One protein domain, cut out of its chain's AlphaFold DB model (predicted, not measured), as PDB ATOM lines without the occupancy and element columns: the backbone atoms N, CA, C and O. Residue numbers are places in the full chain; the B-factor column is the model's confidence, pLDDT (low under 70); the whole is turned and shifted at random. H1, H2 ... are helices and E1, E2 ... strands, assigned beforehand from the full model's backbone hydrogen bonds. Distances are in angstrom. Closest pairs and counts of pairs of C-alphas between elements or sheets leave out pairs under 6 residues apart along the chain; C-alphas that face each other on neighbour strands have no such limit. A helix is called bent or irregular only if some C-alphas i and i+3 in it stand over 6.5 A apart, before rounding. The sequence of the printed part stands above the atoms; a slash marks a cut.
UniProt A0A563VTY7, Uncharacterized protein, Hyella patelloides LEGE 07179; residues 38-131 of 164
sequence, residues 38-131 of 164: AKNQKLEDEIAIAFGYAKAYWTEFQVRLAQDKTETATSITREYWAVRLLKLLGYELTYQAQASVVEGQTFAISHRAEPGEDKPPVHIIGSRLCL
ATOM      1  N   ALA A  38     -24.325  42.349 -21.298       87.25
ATOM      2  CA  ALA A  38     -23.229  42.089 -22.223       87.25
ATOM      3  C   ALA A  38     -23.755  41.573 -23.574       87.25
ATOM      4  O   ALA A  38     -24.812  40.953 -23.657       87.25
ATOM      5  N   LYS A  39     -22.983  41.767 -24.655       82.38
ATOM      6  CA  LYS A  39     -23.389  41.392 -26.029       82.38
ATOM      7  C   LYS A  39     -23.732  39.906 -26.214       82.38
ATOM      8  O   LYS A  39     -24.378  39.555 -27.195       82.38
ATOM      9  N   ASN A  40     -23.251  39.037 -25.330       87.62
ATOM     10  CA  ASN A  40     -23.488  37.596 -25.355       87.62
ATOM     11  C   ASN A  40     -24.649  37.146 -24.449       87.62
ATOM     12  O   ASN A  40     -24.982  35.963 -24.473       87.62
ATOM     13  N   GLN A  41     -25.244  38.044 -23.660       86.88
ATOM     14  CA  GLN A  41     -26.394  37.738 -22.812       86.88
ATOM     15  C   GLN A  41     -27.693  38.009 -23.569       86.88
ATOM     16  O   GLN A  41     -27.853  39.050 -24.207       86.88
ATOM     17  N   LYS A  42     -28.627  37.061 -23.488       90.06
ATOM     18  CA  LYS A  42     -29.972  37.222 -24.039       90.06
ATOM     19  C   LYS A  42     -30.875  37.843 -22.987       90.06
ATOM     20  O   LYS A  42     -30.915  37.375 -21.851       90.06
ATOM     21  N   LEU A  43     -31.613  38.875 -23.381       88.94
ATOM     22  CA  LEU A  43     -32.528  39.581 -22.489       88.94
ATOM     23  C   LEU A  43     -33.588  38.633 -21.911       88.94
ATOM     24  O   LEU A  43     -33.907  38.717 -20.732       88.94
ATOM     25  N   GLU A  44     -34.097  37.702 -22.714       90.00
ATOM     26  CA  GLU A  44     -35.119  36.741 -22.301       90.00
ATOM     27  C   GLU A  44     -34.615  35.792 -21.208       90.00
ATOM     28  O   GLU A  44     -35.350  35.491 -20.265       90.00
ATOM     29  N   ASP A  45     -33.357  35.355 -21.312       92.31
ATOM     30  CA  ASP A  45     -32.730  34.481 -20.318       92.31
ATOM     31  C   ASP A  45     -32.560  35.231 -18.990       92.31
ATOM     32  O   ASP A  45     -32.922  34.715 -17.932       92.31
ATOM     33  N   GLU A  46     -32.101  36.484 -19.036       91.25
ATOM     34  CA  GLU A  46     -31.963  37.331 -17.844       91.25
ATOM     35  C   GLU A  46     -33.323  37.662 -17.207       91.25
ATOM     36  O   GLU A  46     -33.460  37.614 -15.984       91.25
ATOM     37  N   ILE A  47     -34.366  37.906 -18.012       91.00
ATOM     38  CA  ILE A  47     -35.745  38.058 -17.519       91.00
ATOM     39  C   ILE A  47     -36.196  36.780 -16.805       91.00
ATOM     40  O   ILE A  47     -36.751  36.850 -15.705       91.00
ATOM     41  N   ALA A  48     -35.959  35.606 -17.399       93.81
ATOM     42  CA  ALA A  48     -36.334  34.329 -16.800       93.81
ATOM     43  C   ALA A  48     -35.605  34.086 -15.467       93.81
ATOM     44  O   ALA A  48     -36.227  33.642 -14.495       93.81
ATOM     45  N   ILE A  49     -34.316  34.430 -15.398       94.38
ATOM     46  CA  ILE A  49     -33.497  34.356 -14.182       94.38
ATOM     47  C   ILE A  49     -34.041  35.307 -13.105       94.38
ATOM     48  O   ILE A  49     -34.347  34.865 -11.992       94.38
ATOM     49  N   ALA A  50     -34.237  36.587 -13.433       93.75
ATOM     50  CA  ALA A  50     -34.760  37.594 -12.511       93.75
ATOM     51  C   ALA A  50     -36.156  37.220 -11.987       93.75
ATOM     52  O   ALA A  50     -36.428  37.323 -10.788       93.75
ATOM     53  N   PHE A  51     -37.028  36.706 -12.858       94.81
ATOM     54  CA  PHE A  51     -38.346  36.213 -12.469       94.81
ATOM     55  C   PHE A  51     -38.261  34.983 -11.552       94.81
ATOM     56  O   PHE A  51     -39.043  34.849 -10.608       94.81
ATOM     57  N   GLY A  52     -37.291  34.094 -11.784       97.50
ATOM     58  CA  GLY A  52     -36.969  32.988 -10.883       97.50
ATOM     59  C   GLY A  52     -36.630  33.470  -9.471       97.50
ATOM     60  O   GLY A  52     -37.229  32.994  -8.502       97.50
ATOM     61  N   TYR A  53     -35.743  34.463  -9.352       97.31
ATOM     62  CA  TYR A  53     -35.406  35.078  -8.065       97.31
ATOM     63  C   TYR A  53     -36.608  35.760  -7.410       97.31
ATOM     64  O   TYR A  53     -36.854  35.548  -6.223       97.31
ATOM     65  N   ALA A  54     -37.405  36.512  -8.174       96.88
ATOM     66  CA  ALA A  54     -38.603  37.167  -7.659       96.88
ATOM     67  C   ALA A  54     -39.593  36.151  -7.064       96.88
ATOM     68  O   ALA A  54     -40.081  36.340  -5.951       96.88
ATOM     69  N   LYS A  55     -39.839  35.023  -7.744       97.50
ATOM     70  CA  LYS A  55     -40.683  33.943  -7.201       97.50
ATOM     71  C   LYS A  55     -40.110  33.336  -5.922       97.50
ATOM     72  O   LYS A  55     -40.867  33.059  -4.995       97.50
ATOM     73  N   ALA A  56     -38.796  33.125  -5.858       97.38
ATOM     74  CA  ALA A  56     -38.154  32.601  -4.655       97.38
ATOM     75  C   ALA A  56     -38.325  33.561  -3.466       97.38
ATOM     76  O   ALA A  56     -38.737  33.133  -2.388       97.38
ATOM     77  N   TYR A  57     -38.102  34.862  -3.683       96.81
ATOM     78  CA  TYR A  57     -38.324  35.891  -2.667       96.81
ATOM     79  C   TYR A  57     -39.784  35.962  -2.228       96.81
ATOM     80  O   TYR A  57     -40.047  36.113  -1.039       96.81
ATOM     81  N   TRP A  58     -40.732  35.794  -3.153       97.06
ATOM     82  CA  TRP A  58     -42.154  35.763  -2.823       97.06
ATOM     83  C   TRP A  58     -42.496  34.592  -1.900       97.06
ATOM     84  O   TRP A  58     -43.108  34.792  -0.853       97.06
ATOM     85  N   THR A  59     -42.064  33.379  -2.247       97.94
ATOM     86  CA  THR A  59     -42.286  32.182  -1.422       97.94
ATOM     87  C   THR A  59     -41.696  32.359  -0.025       97.94
ATOM     88  O   THR A  59     -42.355  32.099   0.981       97.94
ATOM     89  N   GLU A  60     -40.463  32.849   0.044       97.00
ATOM     90  CA  GLU A  60     -39.763  33.111   1.296       97.00
ATOM     91  C   GLU A  60     -40.476  34.190   2.143       97.00
ATOM     92  O   GLU A  60     -40.614  34.042   3.362       97.00
ATOM     93  N   PHE A  61     -40.969  35.256   1.508       97.38
ATOM     94  CA  PHE A  61     -41.778  36.289   2.149       97.38
ATOM     95  C   PHE A  61     -43.078  35.715   2.723       97.38
ATOM     96  O   PHE A  61     -43.388  35.995   3.876       97.38
ATOM     97  N   GLN A  62     -43.801  34.878   1.973       97.56
ATOM     98  CA  GLN A  62     -45.048  34.257   2.436       97.56
ATOM     99  C   GLN A  62     -44.831  33.384   3.680       97.56
ATOM    100  O   GLN A  62     -45.586  33.490   4.646       97.56
ATOM    101  N   VAL A  63     -43.764  32.575   3.699       97.75
ATOM    102  CA  VAL A  63     -43.414  31.744   4.864       97.75
ATOM    103  C   VAL A  63     -43.144  32.607   6.097       97.75
ATOM    104  O   VAL A  63     -43.671  32.323   7.172       97.75
ATOM    105  N   ARG A  64     -42.361  33.685   5.958       96.19
ATOM    106  CA  ARG A  64     -42.085  34.587   7.088       96.19
ATOM    107  C   ARG A  64     -43.303  35.385   7.515       96.19
ATOM    108  O   ARG A  64     -43.519  35.551   8.708       96.19
ATOM    109  N   LEU A  65     -44.116  35.840   6.567       96.19
ATOM    110  CA  LEU A  65     -45.351  36.556   6.855       96.19
ATOM    111  C   LEU A  65     -46.308  35.689   7.681       96.19
ATOM    112  O   LEU A  65     -46.917  36.192   8.618       96.19
ATOM    113  N   ALA A  66     -46.405  34.389   7.391       95.94
ATOM    114  CA  ALA A  66     -47.232  33.463   8.164       95.94
ATOM    115  C   ALA A  66     -46.759  33.291   9.622       95.94
ATOM    116  O   ALA A  66     -47.567  32.998  10.500       95.94
ATOM    117  N   GLN A  67     -45.463  33.472   9.887       94.50
ATOM    118  CA  GLN A  67     -44.870  33.381  11.229       94.50
ATOM    119  C   GLN A  67     -44.866  34.725  11.971       94.50
ATOM    120  O   GLN A  67     -44.792  34.757  13.202       94.50
ATOM    121  N   ASP A  68     -44.941  35.832  11.233       93.62
ATOM    122  CA  ASP A  68     -44.934  37.177  11.784       93.62
ATOM    123  C   ASP A  68     -46.264  37.514  12.462       93.62
ATOM    124  O   ASP A  68     -47.329  37.453  11.846       93.62
ATOM    125  N   LYS A  69     -46.182  37.933  13.727       93.12
ATOM    126  CA  LYS A  69     -47.338  38.278  14.568       93.12
ATOM    127  C   LYS A  69     -47.602  39.783  14.655       93.12
ATOM    128  O   LYS A  69     -48.421  40.201  15.463       93.12
ATOM    129  N   THR A  70     -46.880  40.611  13.900       90.69
ATOM    130  CA  THR A  70     -47.045  42.066  13.983       90.69
ATOM    131  C   THR A  70     -48.294  42.511  13.229       90.69
ATOM    132  O   THR A  70     -48.573  42.033  12.135       90.69
ATOM    133  N   GLU A  71     -49.029  43.484  13.762       86.19
ATOM    134  CA  GLU A  71     -50.279  43.948  13.137       86.19
ATOM    135  C   GLU A  71     -50.085  44.443  11.694       86.19
ATOM    136  O   GLU A  71     -50.915  44.205  10.823       86.19
ATOM    137  N   THR A  72     -48.959  45.104  11.406       88.06
ATOM    138  CA  THR A  72     -48.729  45.735  10.094       88.06
ATOM    139  C   THR A  72     -47.894  44.892   9.131       88.06
ATOM    140  O   THR A  72     -48.007  45.081   7.923       88.06
ATOM    141  N   ALA A  73     -47.050  43.983   9.635       92.19
ATOM    142  CA  ALA A  73     -46.026  43.260   8.870       92.19
ATOM    143  C   ALA A  73     -44.992  44.148   8.140       92.19
ATOM    144  O   ALA A  73     -44.313  43.684   7.225       92.19
ATOM    145  N   THR A  74     -44.831  45.421   8.531       88.00
ATOM    146  CA  THR A  74     -44.023  46.401   7.773       88.00
ATOM    147  C   THR A  74     -42.559  45.989   7.591       88.00
ATOM    148  O   THR A  74     -42.034  46.099   6.481       88.00
ATOM    149  N   SER A  75     -41.893  45.497   8.639       88.12
ATOM    150  CA  SER A  75     -40.483  45.083   8.545       88.12
ATOM    151  C   SER A  75     -40.312  43.866   7.638       88.12
ATOM    152  O   SER A  75     -39.456  43.873   6.756       88.12
ATOM    153  N   ILE A  76     -41.192  42.866   7.764       93.56
ATOM    154  CA  ILE A  76     -41.145  41.660   6.929       93.56
ATOM    155  C   ILE A  76     -41.405  41.993   5.456       93.56
ATOM    156  O   ILE A  76     -40.650  41.553   4.589       93.56
ATOM    157  N   THR A  77     -42.417  42.820   5.161       92.12
ATOM    158  CA  THR A  77     -42.700  43.286   3.793       92.12
ATOM    159  C   THR A  77     -41.519  44.048   3.201       92.12
ATOM    160  O   THR A  77     -41.173  43.852   2.038       92.12
ATOM    161  N   ARG A  78     -40.865  44.897   3.993       90.50
ATOM    162  CA  ARG A  78     -39.700  45.666   3.556       90.50
ATOM    163  C   ARG A  78     -38.508  44.773   3.232       90.50
ATOM    164  O   ARG A  78     -37.991  44.836   2.121       90.50
ATOM    165  N   GLU A  79     -38.074  43.962   4.187       90.62
ATOM    166  CA  GLU A  79     -36.789  43.259   4.133       90.62
ATOM    167  C   GLU A  79     -36.812  42.018   3.238       90.62
ATOM    168  O   GLU A  79     -35.826  41.716   2.557       90.62
ATOM    169  N   TYR A  80     -37.932  41.294   3.228       93.12
ATOM    170  CA  TYR A  80     -38.037  40.009   2.536       93.12
ATOM    171  C   TYR A  80     -38.749  40.092   1.193       93.12
ATOM    172  O   TYR A  80     -38.636  39.158   0.403       93.12
ATOM    173  N   TRP A  81     -39.422  41.208   0.907       94.25
ATOM    174  CA  TRP A  81     -40.113  41.406  -0.361       94.25
ATOM    175  C   TRP A  81     -39.668  42.673  -1.088       94.25
ATOM    176  O   TRP A  81     -38.885  42.591  -2.032       94.25
ATOM    177  N   ALA A  82     -40.112  43.845  -0.633       92.12
ATOM    178  CA  ALA A  82     -40.004  45.092  -1.387       92.12
ATOM    179  C   ALA A  82     -38.555  45.473  -1.729       92.12
ATOM    180  O   ALA A  82     -38.253  45.736  -2.892       92.12
ATOM    181  N   VAL A  83     -37.638  45.450  -0.753       91.12
ATOM    182  CA  VAL A  83     -36.230  45.814  -0.996       91.12
ATOM    183  C   VAL A  83     -35.567  44.846  -1.974       91.12
ATOM    184  O   VAL A  83     -34.813  45.265  -2.849       91.12
ATOM    185  N   ARG A  84     -35.848  43.546  -1.846       93.62
ATOM    186  CA  ARG A  84     -35.241  42.513  -2.695       93.62
ATOM    187  C   ARG A  84     -35.755  42.585  -4.129       93.62
ATOM    188  O   ARG A  84     -34.959  42.508  -5.057       93.62
ATOM    189  N   LEU A  85     -37.061  42.785  -4.301       93.56
ATOM    190  CA  LEU A  85     -37.676  42.957  -5.614       93.56
ATOM    191  C   LEU A  85     -37.135  44.204  -6.322       93.56
ATOM    192  O   LEU A  85     -36.743  44.129  -7.479       93.56
ATOM    193  N   LEU A  86     -37.062  45.337  -5.622       91.75
ATOM    194  CA  LEU A  86     -36.548  46.577  -6.201       91.75
ATOM    195  C   LEU A  86     -35.069  46.447  -6.595       91.75
ATOM    196  O   LEU A  86     -34.688  46.899  -7.670       91.75
ATOM    197  N   LYS A  87     -34.253  45.743  -5.805       91.06
ATOM    198  CA  LYS A  87     -32.869  45.423  -6.193       91.06
ATOM    199  C   LYS A  87     -32.783  44.570  -7.464       91.06
ATOM    200  O   LYS A  87     -31.910  44.832  -8.283       91.06
ATOM    201  N   LEU A  88     -33.686  43.600  -7.667       91.31
ATOM    202  CA  LEU A  88     -33.748  42.837  -8.930       91.31
ATOM    203  C   LEU A  88     -34.080  43.726 -10.132       91.31
ATOM    204  O   LEU A  88     -33.613  43.464 -11.232       91.31
ATOM    205  N   LEU A  89     -34.862  44.782  -9.914       88.38
ATOM    206  CA  LEU A  89     -35.198  45.776 -10.934       88.38
ATOM    207  C   LEU A  89     -34.095  46.835 -11.128       88.38
ATOM    208  O   LEU A  89     -34.299  47.792 -11.868       88.38
ATOM    209  N   GLY A  90     -32.942  46.686 -10.466       86.31
ATOM    210  CA  GLY A  90     -31.794  47.583 -10.605       86.31
ATOM    211  C   GLY A  90     -31.808  48.807  -9.685       86.31
ATOM    212  O   GLY A  90     -30.990  49.702  -9.876       86.31
ATOM    213  N   TYR A  91     -32.697  48.866  -8.687       85.94
ATOM    214  CA  TYR A  91     -32.703  49.960  -7.714       85.94
ATOM    215  C   TYR A  91     -31.590  49.797  -6.673       85.94
ATOM    216  O   TYR A  91     -31.441  48.745  -6.043       85.94
ATOM    217  N   GLU A  92     -30.887  50.890  -6.397       84.75
ATOM    218  CA  GLU A  92     -29.880  50.982  -5.342       84.75
ATOM    219  C   GLU A  92     -30.495  51.611  -4.094       84.75
ATOM    220  O   GLU A  92     -30.257  52.769  -3.745       84.75
ATOM    221  N   LEU A  93     -31.332  50.821  -3.419       81.69
ATOM    222  CA  LEU A  93     -32.057  51.301  -2.251       81.69
ATOM    223  C   LEU A  93     -31.112  51.648  -1.102       81.69
ATOM    224  O   LEU A  93     -30.490  50.769  -0.500       81.69
ATOM    225  N   THR A  94     -31.080  52.930  -0.756       74.31
ATOM    226  CA  THR A  94     -30.372  53.442   0.417       74.31
ATOM    227  C   THR A  94     -31.361  53.640   1.557       74.31
ATOM    228  O   THR A  94     -32.356  54.352   1.418       74.31
ATOM    229  N   TYR A  95     -31.129  52.961   2.683       68.44
ATOM    230  CA  TYR A  95     -31.951  53.130   3.879       68.44
ATOM    231  C   TYR A  95     -31.708  54.514   4.481       68.44
ATOM    232  O   TYR A  95     -30.562  54.907   4.698       68.44
ATOM    233  N   GLN A  96     -32.787  55.235   4.779       64.75
ATOM    234  CA  GLN A  96     -32.712  56.516   5.473       64.75
ATOM    235  C   GLN A  96     -33.181  56.330   6.915       64.75
ATOM    236  O   GLN A  96     -34.365  56.145   7.182       64.75
ATOM    237  N   ALA A  97     -32.227  56.340   7.850       52.81
ATOM    238  CA  ALA A  97     -32.501  56.168   9.277       52.81
ATOM    239  C   ALA A  97     -33.168  57.402   9.911       52.81
ATOM    240  O   ALA A  97     -33.848  57.278  10.927       52.81
ATOM    241  N   GLN A  98     -32.973  58.587   9.326       51.31
ATOM    242  CA  GLN A  98     -33.574  59.827   9.803       51.31
ATOM    243  C   GLN A  98     -34.763  60.205   8.927       51.31
ATOM    244  O   GLN A  98     -34.666  60.233   7.699       51.31
ATOM    245  N   ALA A  99     -35.890  60.492   9.577       53.56
ATOM    246  CA  ALA A  99     -37.060  61.021   8.904       53.56
ATOM    247  C   ALA A  99     -36.693  62.348   8.228       53.56
ATOM    248  O   ALA A  99     -36.084  63.222   8.846       53.56
ATOM    249  N   SER A 100     -37.029  62.484   6.947       49.94
ATOM    250  CA  SER A 100     -36.770  63.728   6.226       49.94
ATOM    251  C   SER A 100     -37.805  64.760   6.658       49.94
ATOM    252  O   SER A 100     -39.010  64.519   6.547       49.94
ATOM    253  N   VAL A 101     -37.327  65.897   7.161       52.56
ATOM    254  CA  VAL A 101     -38.166  67.057   7.461       52.56
ATOM    255  C   VAL A 101     -38.282  67.872   6.181       52.56
ATOM    256  O   VAL A 101     -37.308  68.472   5.736       52.56
ATOM    257  N   VAL A 102     -39.466  67.877   5.576       55.47
ATOM    258  CA  VAL A 102     -39.779  68.721   4.417       55.47
ATOM    259  C   VAL A 102     -40.834  69.717   4.873       55.47
ATOM    260  O   VAL A 102     -41.873  69.315   5.387       55.47
ATOM    261  N   GLU A 103     -40.537  71.013   4.761       46.06
ATOM    262  CA  GLU A 103     -41.444  72.105   5.162       46.06
ATOM    263  C   GLU A 103     -41.988  71.986   6.604       46.06
ATOM    264  O   GLU A 103     -43.131  72.332   6.898       46.06
ATOM    265  N   GLY A 104     -41.172  71.472   7.529       47.84
ATOM    266  CA  GLY A 104     -41.564  71.288   8.933       47.84
ATOM    267  C   GLY A 104     -42.463  70.074   9.200       47.84
ATOM    268  O   GLY A 104     -42.862  69.870  10.342       47.84
ATOM    269  N   GLN A 105     -42.751  69.248   8.187       41.62
ATOM    270  CA  GLN A 105     -43.444  67.969   8.338       41.62
ATOM    271  C   GLN A 105     -42.456  66.803   8.262       41.62
ATOM    272  O   GLN A 105     -41.600  66.729   7.376       41.62
ATOM    273  N   THR A 106     -42.584  65.877   9.209       42.72
ATOM    274  CA  THR A 106     -41.729  64.694   9.317       42.72
ATOM    275  C   THR A 106     -42.290  63.574   8.450       42.72
ATOM    276  O   THR A 106     -43.309  62.967   8.783       42.72
ATOM    277  N   PHE A 107     -41.615  63.258   7.346       50.72
ATOM    278  CA  PHE A 107     -41.991  62.129   6.501       50.72
ATOM    279  C   PHE A 107     -41.160  60.901   6.857       50.72
ATOM    280  O   PHE A 107     -39.926  60.937   6.863       50.72
ATOM    281  N   ALA A 108     -41.836  59.772   7.087       56.41
ATOM    282  CA  ALA A 108     -41.200  58.462   7.198       56.41
ATOM    283  C   ALA A 108     -40.737  57.977   5.808       56.41
ATOM    284  O   ALA A 108     -41.263  57.008   5.248       56.41
ATOM    285  N   ILE A 109     -39.771  58.686   5.218       62.44
ATOM    286  CA  ILE A 109     -39.090  58.255   4.001       62.44
ATOM    287  C   ILE A 109     -38.212  57.077   4.383       62.44
ATOM    288  O   ILE A 109     -37.293  57.181   5.185       62.44
ATOM    289  N   SER A 110     -38.574  55.917   3.854       65.00
ATOM    290  CA  SER A 110     -37.997  54.658   4.293       65.00
ATOM    291  C   SER A 110     -36.693  54.346   3.556       65.00
ATOM    292  O   SER A 110     -35.748  53.837   4.156       65.00
ATOM    293  N   HIS A 111     -36.661  54.662   2.259       74.25
ATOM    294  CA  HIS A 111     -35.531  54.467   1.360       74.25
ATOM    295  C   HIS A 111     -35.557  55.527   0.258       74.25
ATOM    296  O   HIS A 111     -36.577  56.190   0.055       74.25
ATOM    297  N   ARG A 112     -34.473  55.625  -0.509       78.25
ATOM    298  CA  ARG A 112     -34.454  56.304  -1.812       78.25
ATOM    299  C   ARG A 112     -34.117  55.329  -2.920       78.25
ATOM    300  O   ARG A 112     -33.441  54.337  -2.668       78.25
ATOM    301  N   ALA A 113     -34.614  55.612  -4.122       77.50
ATOM    302  CA  ALA A 113     -34.427  54.766  -5.300       77.50
ATOM    303  C   ALA A 113     -32.950  54.624  -5.718       77.50
ATOM    304  O   ALA A 113     -32.558  53.588  -6.250       77.50
ATOM    305  N   GLU A 114     -32.154  55.657  -5.440       78.44
ATOM    306  CA  GLU A 114     -30.725  55.764  -5.730       78.44
ATOM    307  C   GLU A 114     -30.026  56.552  -4.602       78.44
ATOM    308  O   GLU A 114     -30.705  57.239  -3.826       78.44
ATOM    309  N   PRO A 115     -28.684  56.518  -4.515       73.19
ATOM    310  CA  PRO A 115     -27.923  57.389  -3.623       73.19
ATOM    311  C   PRO A 115     -28.090  58.883  -3.964       73.19
ATOM    312  O   PRO A 115     -27.948  59.290  -5.119       73.19
ATOM    313  N   GLY A 116     -28.340  59.713  -2.947       70.25
ATOM    314  CA  GLY A 116     -28.439  61.177  -3.059       70.25
ATOM    315  C   GLY A 116     -29.725  61.753  -2.454       70.25
ATOM    316  O   GLY A 116     -30.757  61.084  -2.412       70.25
ATOM    317  N   GLU A 117     -29.669  62.998  -1.975       68.00
ATOM    318  CA  GLU A 117     -30.788  63.647  -1.266       68.00
ATOM    319  C   GLU A 117     -31.961  64.037  -2.178       68.00
ATOM    320  O   GLU A 117     -33.106  64.023  -1.733       68.00
ATOM    321  N   ASP A 118     -31.713  64.266  -3.469       73.38
ATOM    322  CA  ASP A 118     -32.745  64.641  -4.450       73.38
ATOM    323  C   ASP A 118     -33.306  63.444  -5.236       73.38
ATOM    324  O   ASP A 118     -34.012  63.597  -6.233       73.38
ATOM    325  N   LYS A 119     -32.982  62.216  -4.816       79.69
ATOM    326  CA  LYS A 119     -33.451  61.002  -5.496       79.69
ATOM    327  C   LYS A 119     -34.868  60.620  -5.064       79.69
ATOM    328  O   LYS A 119     -35.206  60.831  -3.894       79.69
ATOM    329  N   PRO A 120     -35.679  60.019  -5.961       78.69
ATOM    330  CA  PRO A 120     -37.072  59.694  -5.671       78.69
ATOM    331  C   PRO A 120     -37.231  58.919  -4.352       78.69
ATOM    332  O   PRO A 120     -36.558  57.895  -4.159       78.69
ATOM    333  N   PRO A 121     -38.091  59.391  -3.428       79.88
ATOM    334  CA  PRO A 121     -38.322  58.706  -2.170       79.88
ATOM    335  C   PRO A 121     -39.118  57.423  -2.401       79.88
ATOM    336  O   PRO A 121     -40.077  57.380  -3.170       79.88
ATOM    337  N   VAL A 122     -38.739  56.375  -1.681       82.69
ATOM    338  CA  VAL A 122     -39.407  55.076  -1.691       82.69
ATOM    339  C   VAL A 122     -40.015  54.847  -0.311       82.69
ATOM    340  O   VAL A 122     -39.322  54.661   0.698       82.69
ATOM    341  N   HIS A 123     -41.345  54.872  -0.258       83.88
ATOM    342  CA  HIS A 123     -42.109  54.576   0.947       83.88
ATOM    343  C   HIS A 123     -42.699  53.168   0.861       83.88
ATOM    344  O   HIS A 123     -43.497  52.872  -0.025       83.88
ATOM    345  N   ILE A 124     -42.286  52.298   1.783       84.25
ATOM    346  CA  ILE A 124     -42.732  50.904   1.843       84.25
ATOM    347  C   ILE A 124     -43.656  50.738   3.044       84.25
ATOM    348  O   ILE A 124     -43.237  50.945   4.188       84.25
ATOM    349  N   ILE A 125     -44.886  50.310   2.772       85.94
ATOM    350  CA  ILE A 125     -45.892  49.969   3.778       85.94
ATOM    351  C   ILE A 125     -45.983  48.453   3.969       85.94
ATOM    352  O   ILE A 125     -45.648  47.679   3.072       85.94
ATOM    353  N   GLY A 126     -46.432  48.029   5.148       89.06
ATOM    354  CA  GLY A 126     -46.661  46.621   5.445       89.06
ATOM    355  C   GLY A 126     -47.865  46.031   4.713       89.06
ATOM    356  O   GLY A 126     -48.866  46.706   4.490       89.06
ATOM    357  N   SER A 127     -47.776  44.749   4.360       90.00
ATOM    358  CA  SER A 127     -48.776  44.050   3.540       90.00
ATOM    359  C   SER A 127     -50.132  43.843   4.222       90.00
ATOM    360  O   SER A 127     -51.092  43.489   3.547       90.00
ATOM    361  N   ARG A 128     -50.221  44.029   5.546       90.62
ATOM    362  CA  ARG A 128     -51.485  43.959   6.302       90.62
ATOM    363  C   ARG A 128     -52.193  45.314   6.405       90.62
ATOM    364  O   ARG A 128     -53.301  45.385   6.925       90.62
ATOM    365  N   LEU A 129     -51.571  46.393   5.927       84.94
ATOM    366  CA  LEU A 129     -52.181  47.719   5.935       84.94
ATOM    367  C   LEU A 129     -53.143  47.875   4.752       84.94
ATOM    368  O   LEU A 129     -52.766  47.686   3.598       84.94
ATOM    369  N   CYS A 130     -54.378  48.285   5.040       68.44
ATOM    370  CA  CYS A 130     -55.342  48.641   4.004       68.44
ATOM    371  C   CYS A 130     -54.946  49.961   3.328       68.44
ATOM    372  O   CYS A 130     -54.918  51.015   3.968       68.44
ATOM    373  N   LEU A 131     -54.713  49.915   2.016       59.69
ATOM    374  CA  LEU A 131     -54.558  51.093   1.163       59.69
ATOM    375  C   LEU A 131     -55.879  51.880   1.153       59.69
ATOM    376  O   LEU A 131     -56.840  51.485   0.502       59.69
TER     377      LEU A 131
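AT A GLANCE: This is residues 38 to 131 of the 164 residues of an uncharacterized protein of Hyella patelloides LEGE 07179 (UniProt A0A563VTY7). Long H1 and shorter H2 lie side by side as a helical hairpin; past H2 comes a loose patch of short antiparallel pairings, with the strand hairpin E1-E2 at its far end, while residues 38 to 48 stick out. The 94 printed residues hold H1, H2, E1, E2 in that order, mostly helix, with under half in named elements. The whole is loose, radius of gyration of the C-alphas 15.9 A, spanning 51 by 36 by 21 A.

HOW THE PARTS SIT: E1, residues 100 to 102, and E2, residues 105 to 107, are antiparallel neighbours; N 105 and O 102 are 2.9 A apart, within hydrogen-bond range. Residues 111 to 112 pair antiparallel with 94 to 95 and with 121 to 122. H1, residues 43 to 67, touches H2, residues 74 to 88, at a shallow tilt of 7 degrees, opposite ways; their closest C-alphas, of Phe 61 and Tyr 80, are 5.3 A apart. H1 is apart from both strands. Every O i to N i+4 pair is within hydrogen-bond range in H1, 8 of 11 in H2, which is irregular: C-alphas 80 and 83 are 7.0 A apart.

IN THESE COORDINATES: H1 runs 36.4 A from C-alpha 43 at (-32.528, 39.581, -22.489); H2 runs 19.9 A. E1 spans 6.1 A; E2 spans 6.3 A, ending at C-alpha 107 (-41.991, 62.129, 6.501).

THE WHOLE: The farthest C-alphas, of Asn 40 and Gly 104, are 51.4 A apart. The printed part has no cut; the H2 to E1 link is long. Residues 95 to 110, 117 and 130 to 131 have pLDDT under 70.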